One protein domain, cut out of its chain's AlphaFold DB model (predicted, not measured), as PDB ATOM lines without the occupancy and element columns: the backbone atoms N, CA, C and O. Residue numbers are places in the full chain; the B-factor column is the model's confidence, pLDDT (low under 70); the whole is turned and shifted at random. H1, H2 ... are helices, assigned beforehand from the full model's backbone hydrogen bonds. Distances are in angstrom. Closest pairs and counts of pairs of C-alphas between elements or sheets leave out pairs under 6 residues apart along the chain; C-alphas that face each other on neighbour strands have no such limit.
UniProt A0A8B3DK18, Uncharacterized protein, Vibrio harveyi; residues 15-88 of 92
ATOM      1  N   GLU A  15     222.864 120.277 192.057       85.94
ATOM      2  CA  GLU A  15     222.602 121.659 191.633       85.94
ATOM      3  C   GLU A  15     222.041 122.517 192.771       85.94
ATOM      4  O   GLU A  15     222.446 123.672 192.936       85.94
ATOM      5  N   ARG A  16     221.153 121.953 193.603       88.12
ATOM      6  CA  ARG A  16     220.649 122.634 194.805       88.12
ATOM      7  C   ARG A  16     221.778 122.942 195.785       88.12
ATOM      8  O   ARG A  16     221.830 124.059 196.301       88.12
ATOM      9  N   GLY A  17     222.687 121.988 196.000       84.50
ATOM     10  CA  GLY A  17     223.883 122.167 196.825       84.50
ATOM     11  C   GLY A  17     224.756 123.317 196.324       84.50
ATOM     12  O   GLY A  17     224.998 124.268 197.064       84.50
ATOM     13  N   ARG A  18     225.120 123.304 195.034       88.50
ATOM     14  CA  ARG A  18     225.919 124.375 194.407       88.50
ATOM     15  C   ARG A  18     225.255 125.746 194.524       88.50
ATOM     16  O   ARG A  18     225.909 126.722 194.878       88.50
ATOM     17  N   ARG A  19     223.943 125.830 194.276       88.75
ATOM     18  CA  ARG A  19     223.192 127.091 194.380       88.75
ATOM     19  C   ARG A  19     223.147 127.622 195.813       88.75
ATOM     20  O   ARG A  19     223.245 128.833 196.013       88.75
ATOM     21  N   ARG A  20     222.983 126.741 196.804       87.75
ATOM     22  CA  ARG A  20     223.048 127.112 198.224       87.75
ATOM     23  C   ARG A  20     224.433 127.646 198.569       87.75
ATOM     24  O   ARG A  20     224.535 128.682 199.214       87.75
ATOM     25  N   ASP A  21     225.471 126.963 198.117       86.25
ATOM     26  CA  ASP A  21     226.853 127.297 198.440       86.25
ATOM     27  C   ASP A  21     227.261 128.652 197.850       86.25
ATOM     28  O   ASP A  21     227.747 129.506 198.588       86.25
ATOM     29  N   ALA A  22     226.909 128.912 196.587       90.75
ATOM     30  CA  ALA A  22     227.089 130.220 195.956       90.75
ATOM     31  C   ALA A  22     226.316 131.341 196.680       90.75
ATOM     32  O   ALA A  22     226.770 132.481 196.760       90.75
ATOM     33  N   LYS A  23     225.132 131.032 197.232       90.56
ATOM     34  CA  LYS A  23     224.370 131.994 198.040       90.56
ATOM     35  C   LYS A  23     225.110 132.317 199.339       90.56
ATOM     36  O   LYS A  23     225.224 133.488 199.676       90.56
ATOM     37  N   LEU A  24     225.602 131.305 200.053       86.56
ATOM     38  CA  LEU A  24     226.339 131.496 201.305       86.56
ATOM     39  C   LEU A  24     227.590 132.356 201.090       86.56
ATOM     40  O   LEU A  24     227.805 133.303 201.841       86.56
ATOM     41  N   GLU A  25     228.339 132.087 200.020       88.88
ATOM     42  CA  GLU A  25     229.515 132.871 199.631       88.88
ATOM     43  C   GLU A  25     229.163 134.336 199.335       88.88
ATOM     44  O   GLU A  25     229.788 135.239 199.887       88.88
ATOM     45  N   ARG A  26     228.096 134.587 198.559       91.06
ATOM     46  CA  ARG A  26     227.622 135.947 198.244       91.06
ATOM     47  C   ARG A  26     227.276 136.774 199.488       91.06
ATOM     48  O   ARG A  26     227.442 137.989 199.468       91.06
ATOM     49  N   PHE A  27     226.769 136.137 200.540       91.00
ATOM     50  CA  PHE A  27     226.436 136.798 201.806       91.00
ATOM     51  C   PHE A  27     227.588 136.766 202.825       91.00
ATOM     52  O   PHE A  27     227.387 137.153 203.973       91.00
ATOM     53  N   GLY A  28     228.777 136.287 202.443       85.44
ATOM     54  CA  GLY A  28     229.926 136.170 203.345       85.44
ATOM     55  C   GLY A  28     229.724 135.166 204.487       85.44
ATOM     56  O   GLY A  28     230.470 135.183 205.467       85.44
ATOM     57  N   ILE A  29     228.724 134.286 204.391       79.31
ATOM     58  CA  ILE A  29     228.391 133.318 205.437       79.31
ATOM     59  C   ILE A  29     229.364 132.144 205.337       79.31
ATOM     60  O   ILE A  29     229.272 131.298 204.443       79.31
ATOM     61  N   LYS A  30     230.291 132.064 206.295       78.00
ATOM     62  CA  LYS A  30     231.208 130.929 206.422       78.00
ATOM     63  C   LYS A  30     230.449 129.711 206.941       78.00
ATOM     64  O   LYS A  30     229.814 129.755 207.992       78.00
ATOM     65  N   LYS A  31     230.553 128.591 206.229       69.25
ATOM     66  CA  LYS A  31     230.051 127.308 206.726       69.25
ATOM     67  C   LYS A  31     230.880 126.873 207.935       69.25
ATOM     68  O   LYS A  31     232.092 126.690 207.823       69.25
ATOM     69  N   ARG A  32     230.225 126.665 209.080       62.50
ATOM     70  CA  ARG A  32     230.812 125.918 210.197       62.50
ATOM     71  C   ARG A  32     230.798 124.439 209.829       62.50
ATOM     72  O   ARG A  32     229.742 123.823 209.746       62.50
ATOM     73  N   TYR A  33     231.976 123.884 209.585       62.59
ATOM     74  CA  TYR A  33     232.146 122.444 209.459       62.59
ATOM     75  C   TYR A  33     232.585 121.903 210.813       62.59
ATOM     76  O   TYR A  33     233.637 122.294 211.321       62.59
ATOM     77  N   TYR A  34     231.809 120.987 211.386       61.25
ATOM     78  CA  TYR A  34     232.284 120.202 212.519       61.25
ATOM     79  C   TYR A  34     233.392 119.283 212.014       61.25
ATOM     80  O   TYR A  34     233.157 118.327 211.272       61.25
ATOM     81  N   ARG A  35     234.635 119.633 212.343       61.72
ATOM     82  CA  ARG A  35     235.802 118.865 211.927       61.72
ATOM     83  C   ARG A  35     235.836 117.590 212.762       61.72
ATOM     84  O   ARG A  35     236.139 117.636 213.950       61.72
ATOM     85  N   SER A  36     235.549 116.458 212.129       68.44
ATOM     86  CA  SER A  36     235.702 115.141 212.748       68.44
ATOM     87  C   SER A  36     237.124 114.953 213.292       68.44
ATOM     88  O   SER A  36     238.105 115.495 212.751       68.44
ATOM     89  N   SER A  37     237.248 114.200 214.386       77.19
ATOM     90  CA  SER A  37     238.545 113.917 215.001       77.19
ATOM     91  C   SER A  37     239.457 113.165 214.022       77.19
ATOM     92  O   SER A  37     238.999 112.529 213.067       77.19
ATOM     93  N   ALA A  38     240.776 113.235 214.223       77.81
ATOM     94  CA  ALA A  38     241.728 112.541 213.348       77.81
ATOM     95  C   ALA A  38     241.451 111.027 213.277       77.81
ATOM     96  O   ALA A  38     241.546 110.432 212.202       77.81
ATOM     97  N   THR A  39     241.042 110.434 214.399       79.38
ATOM     98  CA  THR A  39     240.662 109.023 214.506       79.38
ATOM     99  C   THR A  39     239.398 108.718 213.709       79.38
ATOM    100  O   THR A  39     239.396 107.779 212.916       79.38
ATOM    101  N   GLN A  40     238.356 109.548 213.833       75.12
ATOM    102  CA  GLN A  40     237.109 109.386 213.075       75.12
ATOM    103  C   GLN A  40     237.354 109.443 211.566       75.12
ATOM    104  O   GLN A  40     236.865 108.589 210.834       75.12
ATOM    105  N   ARG A  41     238.180 110.384 211.093       79.88
ATOM    106  CA  ARG A  41     238.535 110.464 209.666       79.88
ATOM    107  C   ARG A  41     239.224 109.202 209.152       79.88
ATOM    108  O   ARG A  41     238.912 108.750 208.054       79.88
ATOM    109  N   ARG A  42     240.152 108.626 209.928       82.69
ATOM    110  CA  ARG A  42     240.832 107.374 209.550       82.69
ATOM    111  C   ARG A  42     239.869 106.192 209.515       82.69
ATOM    112  O   ARG A  42     239.981 105.367 208.617       82.69
ATOM    113  N   LEU A  43     238.944 106.119 210.470       77.06
ATOM    114  CA  LEU A  43     237.931 105.064 210.515       77.06
ATOM    115  C   LEU A  43     236.989 105.143 209.315       77.06
ATOM    116  O   LEU A  43     236.778 104.127 208.663       77.06
ATOM    117  N   VAL A  44     236.499 106.340 208.974       79.38
ATOM    118  CA  VAL A  44     235.658 106.521 207.783       79.38
ATOM    119  C   VAL A  44     236.428 106.147 206.521       79.38
ATOM    120  O   VAL A  44     235.902 105.393 205.716       79.38
ATOM    121  N   LYS A  45     237.689 106.576 206.378       81.31
ATOM    122  CA  LYS A  45     238.511 106.204 205.219       81.31
ATOM    123  C   LYS A  45     238.664 104.684 205.078       81.31
ATOM    124  O   LYS A  45     238.420 104.157 204.006       81.31
ATOM    125  N   ARG A  46     238.981 103.978 206.169       81.38
ATOM    126  CA  ARG A  46     239.070 102.506 206.161       81.38
ATOM    127  C   ARG A  46     237.749 101.836 205.797       81.38
ATOM    128  O   ARG A  46     237.763 100.820 205.123       81.38
ATOM    129  N   LEU A  47     236.624 102.374 206.267       78.12
ATOM    130  CA  LEU A  47     235.304 101.863 205.903       78.12
ATOM    131  C   LEU A  47     235.033 102.054 204.410       78.12
ATOM    132  O   LEU A  47     234.626 101.099 203.767       78.12
ATOM    133  N   GLN A  48     235.338 103.233 203.859       80.50
ATOM    134  CA  GLN A  48     235.219 103.494 202.422       80.50
ATOM    135  C   GLN A  48     236.066 102.524 201.592       80.50
ATOM    136  O   GLN A  48     235.572 101.997 200.603       80.50
ATOM    137  N   ASP A  49     237.299 102.244 202.028       80.25
ATOM    138  CA  ASP A  49     238.199 101.304 201.347       80.25
ATOM    139  C   ASP A  49     237.644  99.860 201.330       80.25
ATOM    140  O   ASP A  49     237.998  99.076 200.456       80.25
ATOM    141  N   VAL A  50     236.786  99.492 202.291       80.75
ATOM    142  CA  VAL A  50     236.191  98.146 202.405       80.75
ATOM    143  C   VAL A  50     234.841  98.046 201.693       80.75
ATOM    144  O   VAL A  50     234.513  96.990 201.161       80.75
ATOM    145  N   THR A  51     234.041  99.113 201.704       74.94
ATOM    146  CA  THR A  51     232.677  99.104 201.152       74.94
ATOM    147  C   THR A  51     232.586  99.644 199.726       74.94
ATOM    148  O   THR A  51     231.515  99.555 199.135       74.94
ATOM    149  N   ASP A  52     233.671 100.221 199.198       78.19
ATOM    150  CA  ASP A  52     233.726 100.942 197.914       78.19
ATOM    151  C   ASP A  52     232.617 102.008 197.784       78.19
ATOM    152  O   ASP A  52     232.062 102.278 196.719       78.19
ATOM    153  N   ASP A  53     232.256 102.601 198.925       77.00
ATOM    154  CA  ASP A  53     231.104 103.486 199.059       77.00
ATOM    155  C   ASP A  53     231.548 104.947 199.244       77.00
ATOM    156  O   ASP A  53     232.646 105.273 199.716       77.00
ATOM    157  N   SER A  54     230.665 105.870 198.873       80.00
ATOM    158  CA  SER A  54     230.911 107.301 199.036       80.00
ATOM    159  C   SER A  54     231.019 107.681 200.519       80.00
ATOM    160  O   SER A  54     230.407 107.063 201.388       80.00
ATOM    161  N   HIS A  55     231.763 108.747 200.828       73.94
ATOM    162  CA  HIS A  55     231.951 109.215 202.210       73.94
ATOM    163  C   HIS A  55     230.618 109.466 202.931       73.94
ATOM    164  O   HIS A  55     230.433 109.080 204.083       73.94
ATOM    165  N   GLU A  56     229.679 110.098 202.224       74.00
ATOM    166  CA  GLU A  56     228.323 110.363 202.709       74.00
ATOM    167  C   GLU A  56     227.528 109.062 202.904       74.00
ATOM    168  O   GLU A  56     226.812 108.936 203.898       74.00
ATOM    169  N   GLY A  57     227.693 108.081 202.007       74.44
ATOM    170  CA  GLY A  57     227.074 106.755 202.103       74.44
ATOM    171  C   GLY A  57     227.487 106.015 203.373       74.44
ATOM    172  O   GLY A  57     226.626 105.626 204.167       74.44
ATOM    173  N   VAL A  58     228.795 105.954 203.642       79.75
ATOM    174  CA  VAL A  58     229.357 105.323 204.848       79.75
ATOM    175  C   VAL A  58     228.835 105.977 206.128       79.75
ATOM    176  O   VAL A  58     228.450 105.288 207.075       79.75
ATOM    177  N   ILE A  59     228.792 107.310 206.173       78.81
ATOM    178  CA  ILE A  59     228.271 108.035 207.342       78.81
ATOM    179  C   ILE A  59     226.780 107.743 207.539       78.81
ATOM    180  O   ILE A  59     226.335 107.527 208.666       78.81
ATOM    181  N   HIS A  60     226.006 107.719 206.458       78.50
ATOM    182  CA  HIS A  60     224.570 107.481 206.518       78.50
ATOM    183  C   HIS A  60     224.226 106.053 206.982       78.50
ATOM    184  O   HIS A  60     223.343 105.878 207.826       78.50
ATOM    185  N   GLU A  61     224.946 105.042 206.492       80.12
ATOM    186  CA  GLU A  61     224.880 103.653 206.976       80.12
ATOM    187  C   GLU A  61     225.222 103.560 208.471       80.12
ATOM    188  O   GLU A  61     224.450 103.004 209.261       80.12
ATOM    189  N   ALA A  62     226.326 104.185 208.894       79.19
ATOM    190  CA  ALA A  62     226.743 104.193 210.294       79.19
ATOM    191  C   ALA A  62     225.690 104.837 211.213       79.19
ATOM    192  O   ALA A  62     225.373 104.290 212.271       79.19
ATOM    193  N   LEU A  63     225.099 105.963 210.795       75.50
ATOM    194  CA  LEU A  63     224.023 106.631 211.532       75.50
ATOM    195  C   LEU A  63     222.768 105.760 211.638       75.50
ATOM    196  O   LEU A  63     222.155 105.702 212.704       75.50
ATOM    197  N   LYS A  64     222.398 105.041 210.571       78.19
ATOM    198  CA  LYS A  64     221.273 104.093 210.605       78.19
ATOM    199  C   LYS A  64     221.511 102.956 211.593       78.19
ATOM    200  O   LYS A  64     220.614 102.639 212.375       78.19
ATOM    201  N   LEU A  65     222.692 102.339 211.561       81.12
ATOM    202  CA  LEU A  65     223.050 101.243 212.465       81.12
ATOM    203  C   LEU A  65     223.069 101.710 213.921       81.12
ATOM    204  O   LEU A  65     222.493 101.054 214.790       81.12
ATOM    205  N   TYR A  66     223.670 102.873 214.172       79.19
ATOM    206  CA  TYR A  66     223.688 103.489 215.494       79.19
ATOM    207  C   TYR A  66     222.268 103.805 215.988       79.19
ATOM    208  O   TYR A  66     221.915 103.474 217.119       79.19
ATOM    209  N   GLY A  67     221.423 104.357 215.113       76.75
ATOM    210  CA  GLY A  67     220.019 104.627 215.407       76.75
ATOM    211  C   GLY A  67     219.243 103.372 215.785       76.75
ATOM    212  O   GLY A  67     218.581 103.349 216.819       76.75
ATOM    213  N   ARG A  68     219.396 102.284 215.019       80.19
ATOM    214  CA  ARG A  68     218.776 100.988 215.340       80.19
ATOM    215  C   ARG A  68     219.247 100.431 216.681       80.19
ATOM    216  O   ARG A  68     218.420  99.958 217.452       80.19
ATOM    217  N   LYS A  69     220.550 100.507 216.967       82.50
ATOM    218  CA  LYS A  69     221.137  99.990 218.213       82.50
ATOM    219  C   LYS A  69     220.583 100.690 219.458       82.50
ATOM    220  O   LYS A  69     220.409 100.042 220.484       82.50
ATOM    221  N   HIS A  70     220.324 101.991 219.365       78.31
ATOM    222  CA  HIS A  70     219.919 102.822 220.502       78.31
ATOM    223  C   HIS A  70     218.442 103.246 220.474       78.31
ATOM    224  O   HIS A  70     218.024 104.036 221.313       78.31
ATOM    225  N   GLY A  71     217.648 102.747 219.520       80.38
ATOM    226  CA  GLY A  71     216.247 103.156 219.353       80.38
ATOM    227  C   GLY A  71     216.077 104.628 218.957       80.38
ATOM    228  O   GLY A  71     215.021 105.213 219.183       80.38
ATOM    229  N   LEU A  72     217.111 105.242 218.377       80.75
ATOM    230  CA  LEU A  72     217.119 106.651 218.002       80.75
ATOM    231  C   LEU A  72     216.666 106.818 216.553       80.75
ATOM    232  O   LEU A  72     217.207 106.208 215.627       80.75
ATOM    233  N   THR A  73     215.693 107.701 216.344       77.12
ATOM    234  CA  THR A  73     215.305 108.123 214.995       77.12
ATOM    235  C   THR A  73     216.221 109.244 214.501       77.12
ATOM    236  O   THR A  73     216.732 110.041 215.288       77.12
ATOM    237  N   LEU A  74     216.386 109.366 213.179       71.38
ATOM    238  CA  LEU A  74     217.146 110.474 212.578       71.38
ATOM    239  C   LEU A  74     216.598 111.851 212.993       71.38
ATOM    240  O   LEU A  74     217.356 112.811 213.099       71.38
ATOM    241  N   LYS A  75     215.287 111.937 213.258       76.75
ATOM    242  CA  LYS A  75     214.640 113.144 213.781       76.75
ATOM    243  C   LYS A  75     215.184 113.511 215.166       76.75
ATOM    244  O   LYS A  75     215.585 114.650 215.358       76.75
ATOM    245  N   MET A  76     215.275 112.541 216.077       76.19
ATOM    246  CA  MET A  76     215.798 112.757 217.434       76.19
ATOM    247  C   MET A  76     217.274 113.163 217.423       76.19
ATOM    248  O   MET A  76     217.652 114.108 218.103       76.19
ATOM    249  N   MET A  77     218.102 112.512 216.597       74.81
ATOM    250  CA  MET A  77     219.522 112.879 216.466       74.81
ATOM    251  C   MET A  77     219.705 114.310 215.952       74.81
ATOM    252  O   MET A  77     220.609 115.021 216.384       74.81
ATOM    253  N   LYS A  78     218.846 114.737 215.019       78.00
ATOM    254  CA  LYS A  78     218.851 116.108 214.512       78.00
ATOM    255  C   LYS A  78     218.450 117.104 215.601       78.00
ATOM    256  O   LYS A  78     219.133 118.103 215.769       78.00
ATOM    257  N   GLU A  79     217.387 116.814 216.347       78.25
ATOM    258  CA  GLU A  79     216.933 117.662 217.456       78.25
ATOM    259  C   GLU A  79     218.007 117.814 218.546       78.25
ATOM    260  O   GLU A  79     218.163 118.898 219.103       78.25
ATOM    261  N   GLU A  80     218.786 116.767 218.832       75.31
ATOM    262  CA  GLU A  80     219.939 116.859 219.740       75.31
ATOM    263  C   GLU A  80     221.084 117.696 219.163       75.31
ATOM    264  O   GLU A  80     221.627 118.551 219.860       75.31
ATOM    265  N   LEU A  81     221.430 117.500 217.887       75.75
ATOM    266  CA  LEU A  81     222.448 118.303 217.203       75.75
ATOM    267  C   LEU A  81     222.095 119.794 217.188       75.75
ATOM    268  O   LEU A  81     222.970 120.627 217.434       75.75
ATOM    269  N   ASP A  82     220.830 120.116 216.922       75.62
ATOM    270  CA  ASP A  82     220.323 121.487 216.906       75.62
ATOM    271  C   ASP A  82     220.422 122.106 218.321       75.62
ATOM    272  O   ASP A  82     220.973 123.196 218.479       75.62
ATOM    273  N   LYS A  83     220.047 121.365 219.378       76.56
ATOM    274  CA  LYS A  83     220.228 121.800 220.780       76.56
ATOM    275  C   LYS A  83     221.696 122.011 221.162       76.56
ATOM    276  O   LYS A  83     222.025 122.977 221.847       76.56
ATOM    277  N   CYS A  84     222.599 121.138 220.714       67.81
ATOM    278  CA  CYS A  84     224.034 121.300 220.955       67.81
ATOM    279  C   CYS A  84     224.616 122.539 220.250       67.81
ATOM    280  O   CYS A  84     225.591 123.111 220.737       67.81
ATOM    281  N   GLN A  85     224.042 122.968 219.119       62.53
ATOM    282  CA  GLN A  85     224.443 124.208 218.445       62.53
ATOM    283  C   GLN A  85     223.994 125.449 219.216       62.53
ATOM    284  O   GLN A  85     224.789 126.379 219.371       62.53
ATOM    285  N   GLU A  86     222.768 125.439 219.738       65.06
ATOM    286  CA  GLU A  86     222.221 126.519 220.570       65.06
ATOM    287  C   GLU A  86     222.991 126.695 221.890       65.06
ATOM    288  O   GLU A  86     223.096 127.805 222.402       65.06
ATOM    289  N   GLN A  87     223.581 125.615 222.415       55.16
ATOM    290  CA  GLN A  87     224.372 125.628 223.650       55.16
ATOM    291  C   GLN A  87     225.850 125.989 223.463       55.16
ATOM    292  O   GLN A  87     226.552 126.146 224.461       55.16
ATOM    293  N   SER A  88     226.353 126.123 222.228       51.28
ATOM    294  CA  SER A  88     227.722 126.610 222.040       51.28
ATOM    295  C   SER A  88     227.780 128.086 222.459       51.28
ATOM    296  O   SER A  88     227.120 128.907 221.816       51.28
TER     297      SER A  88
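What this domain is: This is residues 15 to 88 of the 92 residues of an uncharacterized protein of Vibrio harveyi (UniProt A0A8B3DK18). This is a loose, open frame of four helices round an empty middle: H3 is the post, H2 meets its beginning at a corner, H4 turns off near its other end, and H1 is set off from the rest at the far end of a long strung-out link, residues 27 to 37. The helices do not form a bundle, and much of H1 and H4 and the beginning of H2 stick out free of other parts. The printed part has 74 residues with four named helices, in the order H1, H2, H3, H4, and no named strand; the class is all helix. The whole is loose, with a radius of gyration of the C-alphas of 15.3 A and spans of 39 by 30 by 26 A.

How they stand to each other: The longest helix by residues is H3, residues 55 to 70. With residues 55 to 59 alone it touches H2, residues 38 to 51. The closest C-alphas of these two helices are those of Gln 48 and His 55, 6.6 A apart. Their lines are about perpendicular, at 80 degrees. H3 and H4, residues 74 to 86, only just touch, with 3 pairs of C-alphas within 8 A. H3 touches H4 with residues 63 to 67 alone, and H4 touches H3 with residue 74 alone. Its closest C-alphas are those of Gly 67 and Leu 74, 7.1 A apart, and the two lines are about perpendicular, at 78 degrees. H2 and H4 are apart. H1, residues 15 to 26, is apart from H2, H3 and H4. In H1, H2, H3 and H4 every O i to N i+4 pair is within hydrogen-bond range.

Where its parts are: H3 measures 22.8 A from C-alpha 55 at (231.951, 109.215, 202.210) to C-alpha 70 at (219.919, 102.822, 220.502). H2 measures 20.3 A from Ala 38 to Thr 51, and H4 18.6 A from Leu 74 to Glu 86, whose C-alpha is at (222.221, 126.519, 220.570). H1 measures 16.5 A and begins with C-alpha 15 at (222.602, 121.659, 191.633).

The domain as a whole: The two C-alphas farthest apart are those of Arg 26 and Lys 69, 41.6 A. Residues 15 to 20, 22 to 28, 37 to 43 and 78 to 88 stand free. The link from H1 to H2 is long, with 11 residues; those from H2 to H3 and from H3 to H4 are tight. The printed part has no cut. The mean pLDDT of the printed part is 77.7, and residues 31 to 36 and 84 to 88 are under 70.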